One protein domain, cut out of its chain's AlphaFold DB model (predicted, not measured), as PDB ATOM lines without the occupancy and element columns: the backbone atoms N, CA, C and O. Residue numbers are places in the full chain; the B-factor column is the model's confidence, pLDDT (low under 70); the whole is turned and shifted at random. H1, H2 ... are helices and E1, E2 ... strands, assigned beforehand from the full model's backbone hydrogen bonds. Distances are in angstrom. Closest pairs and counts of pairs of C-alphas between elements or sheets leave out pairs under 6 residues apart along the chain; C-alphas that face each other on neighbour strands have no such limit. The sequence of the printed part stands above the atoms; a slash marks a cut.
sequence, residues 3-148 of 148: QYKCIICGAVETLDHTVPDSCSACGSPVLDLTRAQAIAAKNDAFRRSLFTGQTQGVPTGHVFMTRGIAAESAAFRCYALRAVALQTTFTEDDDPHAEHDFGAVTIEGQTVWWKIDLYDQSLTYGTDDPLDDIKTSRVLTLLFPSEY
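This is residues 3 to 148 of the 148 residues of an uncharacterized protein of Roseivivax sediminis (UniProt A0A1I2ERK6). A long helix, H1, joins a small three-stranded head, E1 to E3 with the loop of residues 16 to 29, to a larger body. In the body a curled, twisted sheet of four strands has the later part of H1 and the helix H3 over one face, while the short H2 sits beside the strands. The printed part has 146 residues with three named helices and seven named strands, in the order E1 E2 E3 H1 E4 H2 H3 E5 E6 E7, class mixed. The larger sheet runs E4 E7 E6 E5, mixed, and the small one E2 E1 E3, antiparallel. The whole is compact, with a radius of gyration of the C-alphas of 16.7 A, yet only just elongated, spanning 51 by 34 by 27 A.

E1, residues 3 to 6, begins at C-alpha 3 (-11.847, 67.256, 10.140). E2 is residues 12 to 15 and E3 residues 30 to 32. H1, residues 33 to 52, measures 27.3 A and ends at C-alpha 52 (-7.951, 36.263, 12.161). E4 is residues 61 to 65, H2 residues 67 to 71, and H3 residues 74 to 86, 18.4 A. E5, residues 102 to 107, measures 16.5 A, and E6, residues 110 to 120, 32.2 A. E7, residues 136 to 143, measures 22.1 A and ends at C-alpha 143 (-29.518, 39.841, 12.971).

E1 and E2 form an antiparallel hairpin, with N 4 and O 13 2.8 A apart; E1 and E3 are antiparallel, with N 5 and O 31 at 2.9 A. H1 is on this sheet with residues 33 to 36, over none of its strands; the closest C-alphas of E1 and H1, Gln 3 and Leu 33, are 5.3 A apart. H1 is also on the larger sheet with residues 42 to 50, at a height over the sheet of 10.5 A. It runs across the strands, at 65 degrees to E6 on the local plane. E4 and E7 are parallel, with N 62 and O 138 at 2.8 A. E5, E6 and E7 form a meander, each strand the antiparallel neighbour of the one before, with N 105 and O 112 at 2.9 A and N 139 and O 117 at 2.8 A. H3 is on the same face as H1; its closest C-alphas to E5, Ala 80 and Ile 107, are 6.3 A apart. Residues 44 to 51 of H1 touch residues 81 to 86 of H3, closest at the C-alphas of Arg 48 and Ala 85, 4.4 A, with a tilt of 35.3 degrees, only just steep, opposite ways. H1 and H2 are apart. Every O i to N i+4 pair is within hydrogen-bond range in H2 and H3, and 14 of 16 in H1.

The two C-alphas farthest apart, those of Ser 24 and Ser 73, are 51.4 A from each other. The printed part has no cut. The links E2 to E3, H3 to E5 and E6 to E7 are long. The mean pLDDT of the printed part is 92.6, and residue 17 is under 70.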
ATOM      1  N   GLN A   3     -10.930  67.061  11.261       90.56
ATOM      2  CA  GLN A   3     -11.847  67.256  10.140       90.56
ATOM      3  C   GLN A   3     -13.292  67.138  10.611       90.56
ATOM      4  O   GLN A   3     -13.638  66.188  11.307       90.56
ATOM      5  N   TYR A   4     -14.140  68.065  10.178       90.56
ATOM      6  CA  TYR A   4     -15.560  68.093  10.507       90.56
ATOM      7  C   TYR A   4     -16.395  68.039   9.229       90.56
ATOM      8  O   TYR A   4     -16.148  68.824   8.315       90.56
ATOM      9  N   LYS A   5     -17.378  67.134   9.156       90.94
ATOM     10  CA  LYS A   5     -18.316  67.005   8.025       90.94
ATOM     11  C   LYS A   5     -19.713  67.423   8.450       90.94
ATOM     12  O   LYS A   5     -20.239  66.932   9.442       90.94
ATOM     13  N   CYS A   6     -20.349  68.290   7.678       90.06
ATOM     14  CA  CYS A   6     -21.763  68.590   7.858       90.06
ATOM     15  C   CYS A   6     -22.633  67.391   7.467       90.06
ATOM     16  O   CYS A   6     -22.518  66.890   6.348       90.06
ATOM     17  N   ILE A   7     -23.557  66.997   8.346       86.94
ATOM     18  CA  ILE A   7     -24.450  65.849   8.112       86.94
ATOM     19  C   ILE A   7     -25.552  66.124   7.073       86.94
ATOM     20  O   ILE A   7     -26.215  65.195   6.635       86.94
ATOM     21  N   ILE A   8     -25.765  67.390   6.690       88.31
ATOM     22  CA  ILE A   8     -26.816  67.784   5.734       88.31
ATOM     23  C   ILE A   8     -26.237  68.168   4.374       88.31
ATOM     24  O   ILE A   8     -26.656  67.637   3.352       88.31
ATOM     25  N   CYS A   9     -25.293  69.113   4.330       90.12
ATOM     26  CA  CYS A   9     -24.758  69.612   3.058       90.12
ATOM     27  C   CYS A   9     -23.457  68.928   2.618       90.12
ATOM     28  O   CYS A   9     -22.953  69.234   1.540       90.12
ATOM     29  N   GLY A  10     -22.877  68.057   3.452       86.31
ATOM     30  CA  GLY A  10     -21.638  67.336   3.147       86.31
ATOM     31  C   GLY A  10     -20.368  68.195   3.124       86.31
ATOM     32  O   GLY A  10     -19.299  67.669   2.821       86.31
ATOM     33  N   ALA A  11     -20.448  69.494   3.443       89.81
ATOM     34  CA  ALA A  11     -19.276  70.364   3.520       89.81
ATOM     35  C   ALA A  11     -18.281  69.848   4.571       89.81
ATOM     36  O   ALA A  11     -18.689  69.462   5.669       89.81
ATOM     37  N   VAL A  12     -16.990  69.861   4.228       90.06
ATOM     38  CA  VAL A  12     -15.902  69.422   5.109       90.06
ATOM     39  C   VAL A  12     -14.999  70.599   5.446       90.06
ATOM     40  O   VAL A  12     -14.532  71.311   4.558       90.06
ATOM     41  N   GLU A  13     -14.725  70.774   6.733       89.69
ATOM     42  CA  GLU A  13     -13.872  71.829   7.274       89.69
ATOM     43  C   GLU A  13     -12.734  71.208   8.089       89.69
ATOM     44  O   GLU A  13     -12.897  70.164   8.717       89.69
ATOM     45  N   THR A  14     -11.555  71.828   8.067       89.62
ATOM     46  CA  THR A  14     -10.389  71.385   8.845       89.62
ATOM     47  C   THR A  14     -10.027  72.468   9.849       89.62
ATOM     48  O   THR A  14      -9.719  73.588   9.449       89.62
ATOM     49  N   LEU A  15     -10.071  72.144  11.141       86.06
ATOM     50  CA  LEU A  15      -9.850  73.093  12.236       86.06
ATOM     51  C   LEU A  15      -8.832  72.537  13.232       86.06
ATOM     52  O   LEU A  15      -8.753  71.329  13.442       86.06
ATOM     53  N   ASP A  16      -8.041  73.403  13.866       77.12
ATOM     54  CA  ASP A  16      -6.964  72.946  14.750       77.12
ATOM     55  C   ASP A  16      -7.415  72.562  16.160       77.12
ATOM     56  O   ASP A  16      -7.011  71.501  16.637       77.12
ATOM     57  N   HIS A  17      -8.249  73.380  16.812       66.50
ATOM     58  CA  HIS A  17      -8.558  73.211  18.244       66.50
ATOM     59  C   HIS A  17      -9.995  73.562  18.656       66.50
ATOM     60  O   HIS A  17     -10.346  73.401  19.822       66.50
ATOM     61  N   THR A  18     -10.830  74.043  17.736       76.12
ATOM     62  CA  THR A  18     -12.219  74.425  18.017       76.12
ATOM     63  C   THR A  18     -13.171  73.426  17.385       76.12
ATOM     64  O   THR A  18     -13.179  73.288  16.161       76.12
ATOM     65  N   VAL A  19     -13.982  72.771  18.215       78.94
ATOM     66  CA  VAL A  19     -15.134  71.993  17.752       78.94
ATOM     67  C   VAL A  19     -16.176  72.992  17.234       78.94
ATOM     68  O   VAL A  19     -16.569  73.874  18.000       78.94
ATOM     69  N   PRO A  20     -16.589  72.930  15.956       84.38
ATOM     70  CA  PRO A  20     -17.634  73.808  15.458       84.38
ATOM     71  C   PRO A  20     -18.980  73.414  16.072       84.38
ATOM     72  O   PRO A  20     -19.361  72.248  16.019       84.38
ATOM     73  N   ASP A  21     -19.732  74.385  16.593       85.00
ATOM     74  CA  ASP A  21     -21.104  74.142  17.065       85.00
ATOM     75  C   ASP A  21     -22.054  73.796  15.901       85.00
ATOM     76  O   ASP A  21     -23.064  73.116  16.077       85.00
ATOM     77  N   SER A  22     -21.747  74.289  14.696       90.81
ATOM     78  CA  SER A  22     -22.527  74.049  13.482       90.81
ATOM     79  C   SER A  22     -21.699  74.282  12.216       90.81
ATOM     80  O   SER A  22     -20.647  74.921  12.241       90.81
ATOM     81  N   CYS A  23     -22.188  73.762  11.094       90.62
ATOM     82  CA  CYS A  23     -21.592  73.926   9.775       90.62
ATOM     83  C   CYS A  23     -21.626  75.393   9.333       90.62
ATOM     84  O   CYS A  23     -22.700  75.999   9.297       90.62
ATOM     85  N   SER A  24     -20.491  75.929   8.878       89.62
ATOM     86  CA  SER A  24     -20.406  77.327   8.436       89.62
ATOM     87  C   SER A  24     -21.270  77.643   7.204       89.62
ATOM     88  O   SER A  24     -21.677  78.786   7.010       89.62
ATOM     89  N   ALA A  25     -21.591  76.634   6.384       90.94
ATOM     90  CA  ALA A  25     -22.346  76.805   5.144       90.94
ATOM     91  C   ALA A  25     -23.873  76.772   5.327       90.94
ATOM     92  O   ALA A  25     -24.592  77.416   4.567       90.94
ATOM     93  N   CYS A  26     -24.388  75.997   6.286       92.69
ATOM     94  CA  CYS A  26     -25.837  75.771   6.421       92.69
ATOM     95  C   CYS A  26     -26.364  75.746   7.863       92.69
ATOM     96  O   CYS A  26     -27.557  75.531   8.060       92.69
ATOM     97  N   GLY A  27     -25.506  75.927   8.873       90.31
ATOM     98  CA  GLY A  27     -25.897  75.949  10.287       90.31
ATOM     99  C   GLY A  27     -26.352  74.603  10.862       90.31
ATOM    100  O   GLY A  27     -26.833  74.557  11.989       90.31
ATOM    101  N   SER A  28     -26.219  73.506  10.112       90.12
ATOM    102  CA  SER A  28     -26.570  72.158  10.580       90.12
ATOM    103  C   SER A  28     -25.468  71.541  11.450       90.12
ATOM    104  O   SER A  28     -24.327  72.004  11.384       90.12
ATOM    105  N   PRO A  29     -25.763  70.487  12.236       89.62
ATOM    106  CA  PRO A  29     -24.752  69.797  13.030       89.62
ATOM    107  C   PRO A  29     -23.604  69.238  12.184       89.62
ATOM    108  O   PRO A  29     -23.762  68.888  11.009       89.62
ATOM    109  N   VAL A  30     -22.438  69.143  12.811       91.00
ATOM    110  CA  VAL A  30     -21.212  68.610  12.219       91.00
ATOM    111  C   VAL A  30     -20.785  67.336  12.940       91.00
ATOM    112  O   VAL A  30     -20.915  67.214  14.154       91.00
ATOM    113  N   LEU A  31     -20.258  66.394  12.173       90.50
ATOM    114  CA  LEU A  31     -19.620  65.173  12.633       90.50
ATOM    115  C   LEU A  31     -18.107  65.392  12.694       90.50
ATOM    116  O   LEU A  31     -17.523  65.861  11.718       90.50
ATOM    117  N   ASP A  32     -17.469  65.011  13.798       92.69
ATOM    118  CA  ASP A  32     -16.007  64.934  13.891       92.69
ATOM    119  C   ASP A  32     -15.509  63.680  13.157       92.69
ATOM    120  O   ASP A  32     -15.524  62.572  13.696       92.69
ATOM    121  N   LEU A  33     -15.069  63.855  11.910       90.81
ATOM    122  CA  LEU A  33     -14.572  62.763  11.076       90.81
ATOM    123  C   LEU A  33     -13.289  62.151  11.633       90.81
ATOM    124  O   LEU A  33     -13.061  60.958  11.463       90.81
ATOM    125  N   THR A  34     -12.434  62.944  12.279       91.94
ATOM    126  CA  THR A  34     -11.178  62.430  12.835       91.94
ATOM    127  C   THR A  34     -11.458  61.496  14.008       91.94
ATOM    128  O   THR A  34     -10.862  60.421  14.097       91.94
ATOM    129  N   ARG A  35     -12.402  61.869  14.879       93.25
ATOM    130  CA  ARG A  35     -12.880  60.994  15.952       93.25
ATOM    131  C   ARG A  35     -13.589  59.762  15.389       93.25
ATOM    132  O   ARG A  35     -13.242  58.656  15.799       93.25
ATOM    133  N   ALA A  36     -14.507  59.939  14.440       94.06
ATOM    134  CA  ALA A  36     -15.245  58.840  13.824       94.06
ATOM    135  C   ALA A  36     -14.310  57.799  13.186       94.06
ATOM    136  O   ALA A  36     -14.402  56.615  13.489       94.06
ATOM    137  N   GLN A  37     -13.308  58.240  12.420       94.69
ATOM    138  CA  GLN A  37     -12.303  57.357  11.815       94.69
ATOM    139  C   GLN A  37     -11.483  56.576  12.853       94.69
ATOM    140  O   GLN A  37     -11.112  55.423  12.619       94.69
ATOM    141  N   ALA A  38     -11.190  57.176  14.010       95.56
ATOM    142  CA  ALA A  38     -10.510  56.476  15.096       95.56
ATOM    143  C   ALA A  38     -11.407  55.402  15.739       95.56
ATOM    144  O   ALA A  38     -10.916  54.327  16.097       95.56
ATOM    145  N   ILE A  39     -12.714  55.665  15.855       96.44
ATOM    146  CA  ILE A  39     -13.705  54.684  16.320       96.44
ATOM    147  C   ILE A  39     -13.839  53.556  15.289       96.44
ATOM    148  O   ILE A  39     -13.703  52.386  15.655       96.44
ATOM    149  N   ALA A  40     -13.963  53.899  14.006       96.62
ATOM    150  CA  ALA A  40     -13.997  52.962  12.889       96.62
ATOM    151  C   ALA A  40     -12.790  52.028  12.875       96.62
ATOM    152  O   ALA A  40     -12.949  50.817  12.761       96.62
ATOM    153  N   ALA A  41     -11.576  52.543  13.088       95.94
ATOM    154  CA  ALA A  41     -10.376  51.711  13.155       95.94
ATOM    155  C   ALA A  41     -10.446  50.646  14.268       95.94
ATOM    156  O   ALA A  41      -9.991  49.515  14.079       95.94
ATOM    157  N   LYS A  42     -11.037  50.978  15.422       96.44
ATOM    158  CA  LYS A  42     -11.229  50.034  16.533       96.44
ATOM    159  C   LYS A  42     -12.359  49.041  16.261       96.44
ATOM    160  O   LYS A  42     -12.207  47.858  16.563       96.44
ATOM    161  N   ASN A  43     -13.459  49.497  15.667       96.94
ATOM    162  CA  ASN A  43     -14.568  48.639  15.247       96.94
ATOM    163  C   ASN A  43     -14.103  47.636  14.184       96.94
ATOM    164  O   ASN A  43     -14.335  46.437  14.313       96.94
ATOM    165  N   ASP A  44     -13.334  48.093  13.202       96.12
ATOM    166  CA  ASP A  44     -12.653  47.265  12.212       96.12
ATOM    167  C   ASP A  44     -11.718  46.236  12.842       96.12
ATOM    168  O   ASP A  44     -11.743  45.069  12.452       96.12
ATOM    169  N   ALA A  45     -10.873  46.654  13.790       95.38
ATOM    170  CA  ALA A  45      -9.963  45.747  14.480       95.38
ATOM    171  C   ALA A  45     -10.744  44.642  15.208       95.38
ATOM    172  O   ALA A  45     -10.402  43.464  15.085       95.38
ATOM    173  N   PHE A  46     -11.834  45.009  15.891       96.31
ATOM    174  CA  PHE A  46     -12.733  44.062  16.539       96.31
ATOM    175  C   PHE A  46     -13.388  43.106  15.531       96.31
ATOM    176  O   PHE A  46     -13.265  41.892  15.692       96.31
ATOM    177  N   ARG A  47     -13.985  43.602  14.438       96.12
ATOM    178  CA  ARG A  47     -14.602  42.755  13.396       96.12
ATOM    179  C   ARG A  47     -13.602  41.802  12.752       96.12
ATOM    180  O   ARG A  47     -13.880  40.612  12.634       96.12
ATOM    181  N   ARG A  48     -12.421  42.292  12.366       95.06
ATOM    182  CA  ARG A  48     -11.379  41.472  11.720       95.06
ATOM    183  C   ARG A  48     -10.862  40.372  12.644       95.06
ATOM    184  O   ARG A  48     -10.589  39.269  12.166       95.06
ATOM    185  N   SER A  49     -10.775  40.642  13.951       93.69
ATOM    186  CA  SER A  49     -10.326  39.660  14.949       93.69
ATOM    187  C   SER A  49     -11.155  38.372  14.947       93.69
ATOM    188  O   SER A  49     -10.607  37.297  15.183       93.69
ATOM    189  N   LEU A  50     -12.442  38.457  14.584       89.00
ATOM    190  CA  LEU A  50     -13.358  37.313  14.538       89.00
ATOM    191  C   LEU A  50     -12.942  36.259  13.513       89.00
ATOM    192  O   LEU A  50     -13.276  35.086  13.660       89.00
ATOM    193  N   PHE A  51     -12.215  36.675  12.474       88.25
ATOM    194  CA  PHE A  51     -11.703  35.786  11.440       88.25
ATOM    195  C   PHE A  51     -10.217  35.465  11.626       88.25
ATOM    196  O   PHE A  51      -9.799  34.336  11.386       88.25
ATOM    197  N   THR A  52      -9.408  36.443  12.044       86.69
ATOM    198  CA  THR A  52      -7.951  36.263  12.161       86.69
ATOM    199  C   THR A  52      -7.520  35.582  13.458       86.69
ATOM    200  O   THR A  52      -6.405  35.071  13.525       86.69
ATOM    201  N   GLY A  53      -8.362  35.596  14.498       82.81
ATOM    202  CA  GLY A  53      -7.996  35.141  15.841       82.81
ATOM    203  C   GLY A  53      -6.964  36.037  16.534       82.81
ATOM    204  O   GLY A  53      -6.400  35.645  17.555       82.81
ATOM    205  N   GLN A  54      -6.684  37.225  15.988       87.19
ATOM    206  CA  GLN A  54      -5.781  38.190  16.604       87.19
ATOM    207  C   GLN A  54      -6.382  38.699  17.918       87.19
ATOM    208  O   GLN A  54      -7.529  39.121  17.953       87.19
ATOM    209  N   THR A  55      -5.592  38.699  18.990       83.75
ATOM    210  CA  THR A  55      -6.012  39.211  20.307       83.75
ATOM    211  C   THR A  55      -5.215  40.439  20.744       83.75
ATOM    212  O   THR A  55      -5.684  41.239  21.548       83.75
ATOM    213  N   GLN A  56      -4.011  40.630  20.201       86.88
ATOM    214  CA  GLN A  56      -3.167  41.770  20.542       86.88
ATOM    215  C   GLN A  56      -3.636  43.039  19.821       86.88
ATOM    216  O   GLN A  56      -3.704  43.067  18.590       86.88
ATOM    217  N   GLY A  57      -3.903  44.093  20.598       84.06
ATOM    218  CA  GLY A  57      -4.364  45.387  20.085       84.06
ATOM    219  C   GLY A  57      -5.820  45.387  19.617       84.06
ATOM    220  O   GLY A  57      -6.234  46.318  18.934       84.06
ATOM    221  N   VAL A  58      -6.580  44.342  19.955       90.12
ATOM    222  CA  VAL A  58      -8.006  44.237  19.643       90.12
ATOM    223  C   VAL A  58      -8.805  44.696  20.863       90.12
ATOM    224  O   VAL A  58      -8.536  44.212  21.965       90.12
ATOM    225  N   PRO A  59      -9.773  45.614  20.700       90.44
ATOM    226  CA  PRO A  59     -10.629  46.021  21.802       90.44
ATOM    227  C   PRO A  59     -11.451  44.855  22.358       90.44
ATOM    228  O   PRO A  59     -11.814  43.928  21.631       90.44
ATOM    229  N   THR A  60     -11.791  44.924  23.644       90.12
ATOM    230  CA  THR A  60     -12.623  43.895  24.280       90.12
ATOM    231  C   THR A  60     -14.057  43.974  23.763       90.12
ATOM    232  O   THR A  60     -14.583  45.060  23.501       90.12
ATOM    233  N   GLY A  61     -14.708  42.821  23.620       92.94
ATOM    234  CA  GLY A  61     -16.083  42.791  23.164       92.94
ATOM    235  C   GLY A  61     -16.732  41.418  23.151       92.94
ATOM    236  O   GLY A  61     -16.120  40.397  23.468       92.94
ATOM    237  N   HIS A  62     -17.998  41.422  22.758       94.50
ATOM    238  CA  HIS A  62     -18.877  40.269  22.697       94.50
ATOM    239  C   HIS A  62     -19.547  40.190  21.330       94.50
ATOM    240  O   HIS A  62     -19.837  41.211  20.708       94.50
ATOM    241  N   VAL A  63     -19.806  38.965  20.876       96.44
ATOM    242  CA  VAL A  63     -20.561  38.705  19.650       96.44
ATOM    243  C   VAL A  63     -21.855  38.003  20.017       96.44
ATOM    244  O   VAL A  63     -21.833  36.942  20.642       96.44
ATOM    245  N   PHE A  64     -22.970  38.583  19.598       97.38
ATOM    246  CA  PHE A  64     -24.304  38.036  19.764       97.38
ATOM    247  C   PHE A  64     -24.954  37.782  18.411       97.38
ATOM    248  O   PHE A  64     -24.641  38.402  17.395       97.38
ATOM    249  N   MET A  65     -25.880  36.837  18.416       98.00
ATOM    250  CA  MET A  65     -26.724  36.512  17.279       98.00
ATOM    251  C   MET A  65     -28.159  36.482  17.782       98.00
ATOM    252  O   MET A  65     -28.432  35.905  18.839       98.00
ATOM    253  N   THR A  66     -29.072  37.093  17.039       98.00
ATOM    254  CA  THR A  66     -30.506  36.954  17.298       98.00
ATOM    255  C   THR A  66     -30.958  35.509  17.102       98.00
ATOM    256  O   THR A  66     -30.236  34.656  16.575       98.00
ATOM    257  N   ARG A  67     -32.183  35.208  17.545       97.62
ATOM    258  CA  ARG A  67     -32.743  33.855  17.460       97.62
ATOM    259  C   ARG A  67     -32.810  33.350  16.020       97.62
ATOM    260  O   ARG A  67     -32.547  32.168  15.819       97.62
ATOM    261  N   GLY A  68     -33.131  34.212  15.053       97.50
ATOM    262  CA  GLY A  68     -33.142  33.864  13.635       97.50
ATOM    263  C   GLY A  68     -31.769  33.400  13.159       97.50
ATOM    264  O   GLY A  68     -31.627  32.263  12.720       97.50
ATOM    265  N   ILE A  69     -30.737  34.225  13.345       97.81
ATOM    266  CA  ILE A  69     -29.362  33.885  12.943       97.81
ATOM    267  C   ILE A  69     -28.832  32.658  13.700       97.81
ATOM    268  O   ILE A  69     -28.133  31.819  13.130       97.81
ATOM    269  N   ALA A  70     -29.166  32.508  14.983       97.56
ATOM    270  CA  ALA A  70     -28.747  31.355  15.778       97.56
ATOM    271  C   ALA A  70     -29.386  30.033  15.307       97.56
ATOM    272  O   ALA A  70     -28.768  28.977  15.459       97.56
ATOM    273  N   ALA A  71     -30.595  30.085  14.736       97.50
ATOM    274  CA  ALA A  71     -31.306  28.922  14.203       97.50
ATOM    275  C   ALA A  71     -30.755  28.432  12.852       97.50
ATOM    276  O   ALA A  71     -30.995  27.280  12.486       97.50
ATOM    277  N   GLU A  72     -30.002  29.271  12.137       97.94
ATOM    278  CA  GLU A  72     -29.372  28.917  10.864       97.94
ATOM    279  C   GLU A  72     -28.279  27.851  11.010       97.94
ATOM    280  O   GLU A  72     -27.836  27.506  12.109       97.94
ATOM    281  N   SER A  73     -27.803  27.309   9.887       97.81
ATOM    282  CA  SER A  73     -26.746  26.294   9.903       97.81
ATOM    283  C   SER A  73     -25.417  26.831  10.460       97.81
ATOM    284  O   SER A  73     -25.108  28.021  10.400       97.81
ATOM    285  N   ALA A  74     -24.563  25.936  10.971       97.06
ATOM    286  CA  ALA A  74     -23.220  26.326  11.409       97.06
ATOM    287  C   ALA A  74     -22.395  26.944  10.267       97.06
ATOM    288  O   ALA A  74     -21.659  27.900  10.495       97.06
ATOM    289  N   ALA A  75     -22.555  26.433   9.041       97.44
ATOM    290  CA  ALA A  75     -21.903  26.981   7.857       97.44
ATOM    291  C   ALA A  75     -22.372  28.416   7.576       97.44
ATOM    292  O   ALA A  75     -21.533  29.303   7.436       97.44
ATOM    293  N   PHE A  76     -23.686  28.658   7.602       97.88
ATOM    294  CA  PHE A  76     -24.270  29.987   7.418       97.88
ATOM    295  C   PHE A  76     -23.709  30.990   8.432       97.88
ATOM    296  O   PHE A  76     -23.203  32.044   8.047       97.88
ATOM    297  N   ARG A  77     -23.706  30.642   9.727       97.06
ATOM    298  CA  ARG A  77     -23.167  31.516  10.785       97.06
ATOM    299  C   ARG A  77     -21.677  31.807  10.599       97.06
ATOM    300  O   ARG A  77     -21.249  32.944  10.783       97.06
ATOM    301  N   CYS A  78     -20.885  30.812  10.193       95.81
ATOM    302  CA  CYS A  78     -19.471  31.010   9.868       95.81
ATOM    303  C   CYS A  78     -19.279  31.935   8.657       95.81
ATOM    304  O   CYS A  78     -18.403  32.801   8.683       95.81
ATOM    305  N   TYR A  79     -20.091  31.785   7.607       97.06
ATOM    306  CA  TYR A  79     -20.047  32.674   6.447       97.06
ATOM    307  C   TYR A  79     -20.458  34.100   6.801       97.06
ATOM    308  O   TYR A  79     -19.787  35.030   6.362       97.06
ATOM    309  N   ALA A  80     -21.479  34.270   7.644       96.94
ATOM    310  CA  ALA A  80     -21.901  35.574   8.137       96.94
ATOM    311  C   ALA A  80     -20.771  36.264   8.917       96.94
ATOM    312  O   ALA A  80     -20.358  37.359   8.546       96.94
ATOM    313  N   LEU A  81     -20.181  35.596   9.916       96.25
ATOM    314  CA  LEU A  81     -19.052  36.143  10.681       96.25
ATOM    315  C   LEU A  81     -17.862  36.504   9.788       96.25
ATOM    316  O   LEU A  81     -17.269  37.571   9.944       96.25
ATOM    317  N   ARG A  82     -17.527  35.647   8.816       96.19
ATOM    318  CA  ARG A  82     -16.452  35.921   7.855       96.19
ATOM    319  C   ARG A  82     -16.765  37.134   6.980       96.19
ATOM    320  O   ARG A  82     -15.867  37.933   6.735       96.19
ATOM    321  N   ALA A  83     -17.995  37.268   6.492       96.81
ATOM    322  CA  ALA A  83     -18.391  38.404   5.666       96.81
ATOM    323  C   ALA A  83     -18.319  39.715   6.461       96.81
ATOM    324  O   ALA A  83     -17.705  40.667   5.989       96.81
ATOM    325  N   VAL A  84     -18.833  39.727   7.696       96.81
ATOM    326  CA  VAL A  84     -18.733  40.880   8.608       96.81
ATOM    327  C   VAL A  84     -17.275  41.247   8.887       96.81
ATOM    328  O   VAL A  84     -16.913  42.421   8.840       96.81
ATOM    329  N   ALA A  85     -16.413  40.255   9.134       96.00
ATOM    330  CA  ALA A  85     -14.994  40.472   9.408       96.00
ATOM    331  C   ALA A  85     -14.213  41.042   8.210       96.00
ATOM    332  O   ALA A  85     -13.211  41.728   8.405       96.00
ATOM    333  N   LEU A  86     -14.642  40.740   6.981       95.06
ATOM    334  CA  LEU A  86     -13.952  41.125   5.746       95.06
ATOM    335  C   LEU A  86     -14.599  42.310   5.018       95.06
ATOM    336  O   LEU A  86     -14.054  42.757   4.010       95.06
ATOM    337  N   GLN A  87     -15.729  42.830   5.498       94.88
ATOM    338  CA  GLN A  87     -16.380  43.992   4.902       94.88
ATOM    339  C   GLN A  87     -15.518  45.252   5.084       94.88
ATOM    340  O   GLN A  87     -15.239  45.670   6.214       94.88
ATOM    341  N   THR A  88     -15.128  45.853   3.958       92.38
ATOM    342  CA  THR A  88     -14.304  47.072   3.868       92.38
ATOM    343  C   THR A  88     -15.005  48.234   3.172       92.38
ATOM    344  O   THR A  88     -14.471  49.339   3.148       92.38
ATOM    345  N   THR A  89     -16.171  47.993   2.574       91.25
ATOM    346  CA  THR A  89     -16.959  49.022   1.897       91.25
ATOM    347  C   THR A  89     -18.130  49.416   2.784       91.25
ATOM    348  O   THR A  89     -18.933  48.562   3.165       91.25
ATOM    349  N   PHE A  90     -18.191  50.710   3.085       89.50
ATOM    350  CA  PHE A  90     -19.225  51.376   3.866       89.50
ATOM    351  C   PHE A  90     -19.780  52.507   3.011       89.50
ATOM    352  O   PHE A  90     -19.013  53.310   2.471       89.50
ATOM    353  N   THR A  91     -21.090  52.493   2.787       85.81
ATOM    354  CA  THR A  91     -21.778  53.532   2.018       85.81
ATOM    355  C   THR A  91     -22.341  54.581   2.971       85.81
ATOM    356  O   THR A  91     -22.495  54.311   4.156       85.81
ATOM    357  N   GLU A  92     -22.655  55.775   2.472       80.38
ATOM    358  CA  GLU A  92     -23.260  56.827   3.306       80.38
ATOM    359  C   GLU A  92     -24.634  56.421   3.864       80.38
ATOM    360  O   GLU A  92     -25.001  56.872   4.945       80.38
ATOM    361  N   ASP A  93     -25.354  55.534   3.169       80.44
ATOM    362  CA  ASP A  93     -26.639  54.998   3.628       80.44
ATOM    363  C   ASP A  93     -26.471  54.032   4.815       80.44
ATOM    364  O   ASP A  93     -27.315  54.003   5.709       80.44
ATOM    365  N   ASP A  94     -25.381  53.257   4.830       79.31
ATOM    366  CA  ASP A  94     -25.099  52.271   5.881       79.31
ATOM    367  C   ASP A  94     -24.311  52.865   7.059       79.31
ATOM    368  O   ASP A  94     -24.428  52.383   8.182       79.31
ATOM    369  N   ASP A  95     -23.485  53.882   6.807       89.25
ATOM    370  CA  ASP A  95     -22.516  54.433   7.758       89.25
ATOM    371  C   ASP A  95     -22.491  55.975   7.715       89.25
ATOM    372  O   ASP A  95     -21.489  56.600   7.341       89.25
ATOM    373  N   PRO A  96     -23.600  56.636   8.099       85.81
ATOM    374  CA  PRO A  96     -23.697  58.097   8.091       85.81
ATOM    375  C   PRO A  96     -22.724  58.758   9.081       85.81
ATOM    376  O   PRO A  96     -22.375  59.932   8.923       85.81
ATOM    377  N   HIS A  97     -22.286  58.012  10.098       87.44
ATOM    378  CA  HIS A  97     -21.391  58.481  11.150       87.44
ATOM    379  C   HIS A  97     -19.916  58.161  10.892       87.44
ATOM    380  O   HIS A  97     -19.074  58.644  11.640       87.44
ATOM    381  N   ALA A  98     -19.582  57.435   9.820       91.50
ATOM    382  CA  ALA A  98     -18.214  57.032   9.486       91.50
ATOM    383  C   ALA A  98     -17.507  56.244  10.611       91.50
ATOM    384  O   ALA A  98     -16.279  56.292  10.727       91.50
ATOM    385  N   GLU A  99     -18.276  55.558  11.462       95.12
ATOM    386  CA  GLU A  99     -17.784  54.801  12.620       95.12
ATOM    387  C   GLU A  99     -17.696  53.296  12.336       95.12
ATOM    388  O   GLU A  99     -17.185  52.543  13.170       95.12
ATOM    389  N   HIS A 100     -18.144  52.843  11.157       96.25
ATOM    390  CA  HIS A 100     -18.146  51.430  10.762       96.25
ATOM    391  C   HIS A 100     -18.828  50.535  11.818       96.25
ATOM    392  O   HIS A 100     -18.361  49.430  12.131       96.25
ATOM    393  N   ASP A 101     -19.894  51.043  12.426       95.38
ATOM    394  CA  ASP A 101     -20.646  50.407  13.503       95.38
ATOM    395  C   ASP A 101     -21.909  49.700  12.998       95.38
ATOM    396  O   ASP A 101     -22.497  48.932  13.749       95.38
ATOM    397  N   PHE A 102     -22.290  49.874  11.733       96.12
ATOM    398  CA  PHE A 102     -23.413  49.191  11.101       96.12
ATOM    399  C   PHE A 102     -23.055  48.702   9.692       96.12
ATOM    400  O   PHE A 102     -22.212  49.271   8.995       96.12
ATOM    401  N   GLY A 103     -23.701  47.621   9.258       95.38
ATOM    402  CA  GLY A 103     -23.625  47.186   7.873       95.38
ATOM    403  C   GLY A 103     -24.523  46.001   7.541       95.38
ATOM    404  O   GLY A 103     -25.141  45.372   8.401       95.38
ATOM    405  N   ALA A 104     -24.558  45.669   6.253       95.75
ATOM    406  CA  ALA A 104     -25.307  44.543   5.719       95.75
ATOM    407  C   ALA A 104     -24.413  43.639   4.862       95.75
ATOM    408  O   ALA A 104     -23.603  44.104   4.062       95.75
ATOM    409  N   VAL A 105     -24.593  42.326   5.000       95.94
ATOM    410  CA  VAL A 105     -23.935  41.308   4.173       95.94
ATOM    411  C   VAL A 105     -24.965  40.325   3.632       95.94
ATOM    412  O   VAL A 105     -25.987  40.070   4.265       95.94
ATOM    413  N   THR A 106     -24.697  39.740   2.465       96.75
ATOM    414  CA  THR A 106     -25.593  38.751   1.849       96.75
ATOM    415  C   THR A 106     -24.978  37.361   1.927       96.75
ATOM    416  O   THR A 106     -23.915  37.121   1.354       96.75
ATOM    417  N   ILE A 107     -25.663  36.436   2.600       97.19
ATOM    418  CA  ILE A 107     -25.250  35.042   2.790       97.19
ATOM    419  C   ILE A 107     -26.341  34.142   2.221       97.19
ATOM    420  O   ILE A 107     -27.486  34.219   2.647       97.19
ATOM    421  N   GLU A 108     -26.005  33.309   1.233       93.56
ATOM    422  CA  GLU A 108     -26.954  32.352   0.629       93.56
ATOM    423  C   GLU A 108     -28.268  33.007   0.138       93.56
ATOM    424  O   GLU A 108     -29.339  32.411   0.177       93.56
ATOM    425  N   GLY A 109     -28.189  34.258  -0.333       95.00
ATOM    426  CA  GLY A 109     -29.348  35.034  -0.793       95.00
ATOM    427  C   GLY A 109     -30.153  35.715   0.319       95.00
ATOM    428  O   GLY A 109     -31.092  36.442   0.012       95.00
ATOM    429  N   GLN A 110     -29.774  35.532   1.587       96.25
ATOM    430  CA  GLN A 110     -30.365  36.214   2.735       96.25
ATOM    431  C   GLN A 110     -29.518  37.423   3.142       96.25
ATOM    432  O   GLN A 110     -28.294  37.328   3.256       96.25
ATOM    433  N   THR A 111     -30.166  38.558   3.393       97.12
ATOM    434  CA  THR A 111     -29.508  39.734   3.973       97.12
ATOM    435  C   THR A 111     -29.379  39.551   5.478       97.12
ATOM    436  O   THR A 111     -30.370  39.309   6.161       97.12
ATOM    437  N   VAL A 112     -28.166  39.704   5.990       97.88
ATOM    438  CA  VAL A 112     -27.850  39.734   7.415       97.88
ATOM    439  C   VAL A 112     -27.342  41.129   7.736       97.88
ATOM    440  O   VAL A 112     -26.364  41.589   7.145       97.88
ATOM    441  N   TRP A 113     -28.012  41.801   8.661       97.69
ATOM    442  CA  TRP A 113     -27.517  43.037   9.245       97.69
ATOM    443  C   TRP A 113     -26.575  42.721  10.393       97.69
ATOM    444  O   TRP A 113     -26.667  41.681  11.055       97.69
ATOM    445  N   TRP A 114     -25.655  43.638  10.629       97.81
ATOM    446  CA  TRP A 114     -24.827  43.628  11.810       97.81
ATOM    447  C   TRP A 114     -24.671  45.039  12.350       97.81
ATOM    448  O   TRP A 114     -24.704  46.012  11.598       97.81
ATOM    449  N   LYS A 115     -24.494  45.132  13.666       96.94
ATOM    450  CA  LYS A 115     -24.188  46.391  14.337       96.94
ATOM    451  C   LYS A 115     -23.227  46.212  15.502       96.94
ATOM    452  O   LYS A 115     -23.195  45.130  16.082       96.94
ATOM    453  N   ILE A 116     -22.487  47.253  15.856       97.75
ATOM    454  CA  ILE A 116     -21.599  47.329  17.013       97.75
ATOM    455  C   ILE A 116     -22.124  48.407  17.946       97.75
ATOM    456  O   ILE A 116     -21.976  49.594  17.690       97.75
ATOM    457  N   ASP A 117     -22.689  47.982  19.065       96.62
ATOM    458  CA  ASP A 117     -23.060  48.891  20.140       96.62
ATOM    459  C   ASP A 117     -21.875  49.038  21.118       96.62
ATOM    460  O   ASP A 117     -21.203  48.056  21.460       96.62
ATOM    461  N   LEU A 118     -21.600  50.263  21.574       96.88
ATOM    462  CA  LEU A 118     -20.483  50.571  22.472       96.88
ATOM    463  C   LEU A 118     -20.974  50.774  23.905       96.88
ATOM    464  O   LEU A 118     -21.594  51.790  24.215       96.88
ATOM    465  N   TYR A 119     -20.655  49.831  24.786       96.50
ATOM    466  CA  TYR A 119     -21.076  49.847  26.185       96.50
ATOM    467  C   TYR A 119     -19.922  50.123  27.145       96.50
ATOM    468  O   TYR A 119     -18.749  49.952  26.810       96.50
ATOM    469  N   ASP A 120     -20.266  50.493  28.373       94.38
ATOM    470  CA  ASP A 120     -19.379  50.375  29.521       94.38
ATOM    471  C   ASP A 120     -19.018  48.903  29.812       94.38
ATOM    472  O   ASP A 120     -19.611  47.962  29.281       94.38
ATOM    473  N   GLN A 121     -18.035  48.668  30.686       90.69
ATOM    474  CA  GLN A 121     -17.623  47.304  31.061       90.69
ATOM    475  C   GLN A 121     -18.745  46.466  31.694       90.69
ATOM    476  O   GLN A 121     -18.657  45.239  31.703       90.69
ATOM    477  N   SER A 122     -19.773  47.108  32.256       91.44
ATOM    478  CA  SER A 122     -20.900  46.413  32.878       91.44
ATOM    479  C   SER A 122     -21.983  45.994  31.877       91.44
ATOM    480  O   SER A 122     -22.895  45.264  32.262       91.44
ATOM    481  N   LEU A 123     -21.874  46.422  30.611       90.75
ATOM    482  CA  LEU A 123     -22.888  46.255  29.566       90.75
ATOM    483  C   LEU A 123     -24.259  46.838  29.954       90.75
ATOM    484  O   LEU A 123     -25.293  46.355  29.493       90.75
ATOM    485  N   THR A 124     -24.276  47.859  30.816       90.56
ATOM    486  CA  THR A 124     -25.517  48.481  31.311       90.56
ATOM    487  C   THR A 124     -25.828  49.774  30.569       90.56
ATOM    488  O   THR A 124     -26.989  50.054  30.271       90.56
ATOM    489  N   TYR A 125     -24.797  50.562  30.260       93.50
ATOM    490  CA  TYR A 125     -24.935  51.876  29.634       93.50
ATOM    491  C   TYR A 125     -23.964  52.030  28.470       93.50
ATOM    492  O   TYR A 125     -22.978  51.302  28.376       93.50
ATOM    493  N   GLY A 126     -24.230  53.003  27.599       91.94
ATOM    494  CA  GLY A 126     -23.256  53.421  26.596       91.94
ATOM    495  C   GLY A 126     -21.968  53.928  27.254       91.94
ATOM    496  O   GLY A 126     -22.010  54.506  28.339       91.94
ATOM    497  N   THR A 127     -20.827  53.692  26.611       94.06
ATOM    498  CA  THR A 127     -19.545  54.248  27.071       94.06
ATOM    499  C   THR A 127     -19.482  55.760  26.837       94.06
ATOM    500  O   THR A 127     -19.920  56.251  25.797       94.06
ATOM    501  N   ASP A 128     -18.872  56.494  27.769       91.50
ATOM    502  CA  ASP A 128     -18.599  57.928  27.595       91.50
ATOM    503  C   ASP A 128     -17.445  58.181  26.610       91.50
ATOM    504  O   ASP A 128     -17.404  59.218  25.944       91.50
ATOM    505  N   ASP A 129     -16.493  57.243  26.508       93.06
ATOM    506  CA  ASP A 129     -15.363  57.354  25.584       93.06
ATOM    507  C   ASP A 129     -15.140  56.077  24.757       93.06
ATOM    508  O   ASP A 129     -14.356  55.208  25.149       93.06
ATOM    509  N   PRO A 130     -15.757  55.996  23.562       93.25
ATOM    510  CA  PRO A 130     -15.533  54.965  22.543       93.25
ATOM    511  C   PRO A 130     -14.074  54.596  22.231       93.25
ATOM    512  O   PRO A 130     -13.806  53.499  21.722       93.25
ATOM    513  N   LEU A 131     -13.127  55.508  22.482       94.94
ATOM    514  CA  LEU A 131     -11.705  55.310  22.198       94.94
ATOM    515  C   LEU A 131     -10.913  54.737  23.386       94.94
ATOM    516  O   LEU A 131      -9.779  54.290  23.187       94.94
ATOM    517  N   ASP A 132     -11.492  54.687  24.586       94.44
ATOM    518  CA  ASP A 132     -10.895  54.052  25.763       94.44
ATOM    519  C   ASP A 132     -11.219  52.547  25.757       94.44
ATOM    520  O   ASP A 132     -12.302  52.126  26.164       94.44
ATOM    521  N   ASP A 133     -10.275  51.721  25.288       90.38
ATOM    522  CA  ASP A 133     -10.449  50.257  25.209       90.38
ATOM    523  C   ASP A 133     -10.521  49.578  26.576       90.38
ATOM    524  O   ASP A 133     -10.916  48.416  26.660       90.38
ATOM    525  N   ILE A 134     -10.112  50.271  27.642       90.38
ATOM    526  CA  ILE A 134     -10.238  49.745  28.995       90.38
ATOM    527  C   ILE A 134     -11.686  49.915  29.437       90.38
ATOM    528  O   ILE A 134     -12.262  48.975  29.966       90.38
ATOM    529  N   LYS A 135     -12.301  51.077  29.206       92.31
ATOM    530  CA  LYS A 135     -13.671  51.356  29.671       92.31
ATOM    531  C   LYS A 135     -14.766  50.873  28.725       92.31
ATOM    532  O   LYS A 135     -15.892  50.671  29.177       92.31
ATOM    533  N   THR A 136     -14.439  50.677  27.452       95.56
ATOM    534  CA  THR A 136     -15.408  50.359  26.401       95.56
ATOM    535  C   THR A 136     -15.424  48.876  26.061       95.56
ATOM    536  O   THR A 136     -14.401  48.297  25.700       95.56
ATOM    537  N   SER A 137     -16.618  48.288  26.077       95.50
ATOM    538  CA  SER A 137     -16.900  46.956  25.548       95.50
ATOM    539  C   SER A 137     -17.689  47.061  24.246       95.50
ATOM    540  O   SER A 137     -18.735  47.708  24.191       95.50
ATOM    541  N   ARG A 138     -17.193  46.416  23.186       97.06
ATOM    542  CA  ARG A 138     -17.847  46.385  21.868       97.06
ATOM    543  C   ARG A 138     -18.804  45.209  21.768       97.06
ATOM    544  O   ARG A 138     -18.399  44.070  21.969       97.06
ATOM    545  N   VAL A 139     -20.058  45.460  21.423       97.56
ATOM    546  CA  VAL A 139     -21.082  44.421  21.298       97.56
ATOM    547  C   VAL A 139     -21.493  44.310  19.838       97.56
ATOM    548  O   VAL A 139     -22.309  45.090  19.360       97.56
ATOM    549  N   LEU A 140     -20.925  43.334  19.125       98.12
ATOM    550  CA  LEU A 140     -21.338  43.020  17.759       98.12
ATOM    551  C   LEU A 140     -22.583  42.134  17.796       98.12
ATOM    552  O   LEU A 140     -22.539  41.032  18.339       98.12
ATOM    553  N   THR A 141     -23.661  42.567  17.158       98.31
ATOM    554  CA  THR A 141     -24.891  41.782  17.009       98.31
ATOM    555  C   THR A 141     -25.131  41.474  15.541       98.31
ATOM    556  O   THR A 141     -25.159  42.395  14.731       98.31
ATOM    557  N   LEU A 142     -25.325  40.198  15.200       98.44
ATOM    558  CA  LEU A 142     -25.819  39.768  13.890       98.44
ATOM    559  C   LEU A 142     -27.315  39.479  13.984       98.44
ATOM    560  O   LEU A 142     -27.759  38.800  14.916       98.44
ATOM    561  N   LEU A 143     -28.068  39.953  12.998       98.19
ATOM    562  CA  LEU A 143     -29.518  39.841  12.971       98.19
ATOM    563  C   LEU A 143     -30.072  39.848  11.545       98.19
ATOM    564  O   LEU A 143     -29.438  40.360  10.622       98.19
ATOM    565  N   PHE A 144     -31.275  39.312  11.358       98.00
ATOM    566  CA  PHE A 144     -32.015  39.551  10.122       98.00
ATOM    567  C   PHE A 144     -32.689  40.933  10.139       98.00
ATOM    568  O   PHE A 144     -33.077  41.401  11.210       98.00
ATOM    569  N   PRO A 145     -32.929  41.560   8.970       96.38
ATOM    570  CA  PRO A 145     -33.663  42.824   8.883       96.38
ATOM    571  C   PRO A 145     -35.047  42.791   9.543       96.38
ATOM    572  O   PRO A 145     -35.507  43.797  10.058       96.38
ATOM    573  N   SER A 146     -35.718  41.634   9.558       95.75
ATOM    574  CA  SER A 146     -37.021  41.466  10.216       95.75
ATOM    575  C   SER A 146     -36.951  41.385  11.748       95.75
ATOM    576  O   SER A 146     -37.987  41.238  12.391       95.75
ATOM    577  N   GLU A 147     -35.748  41.370  12.323       92.69
ATOM    578  CA  GLU A 147     -35.498  41.310  13.769       92.69
ATOM    579  C   GLU A 147     -34.958  42.638  14.331       92.69
ATOM    580  O   GLU A 147     -34.641  42.698  15.520       92.69
ATOM    581  N   TYR A 148     -34.835  43.665  13.484       84.56
ATOM    582  CA  TYR A 148     -34.485  45.038  13.855       84.56
ATOM    583  C   TYR A 148     -35.756  45.872  14.043       84.56
ATOM    584  O   TYR A 148     -35.825  46.609  15.050       84.56
TER     585      TYR A 148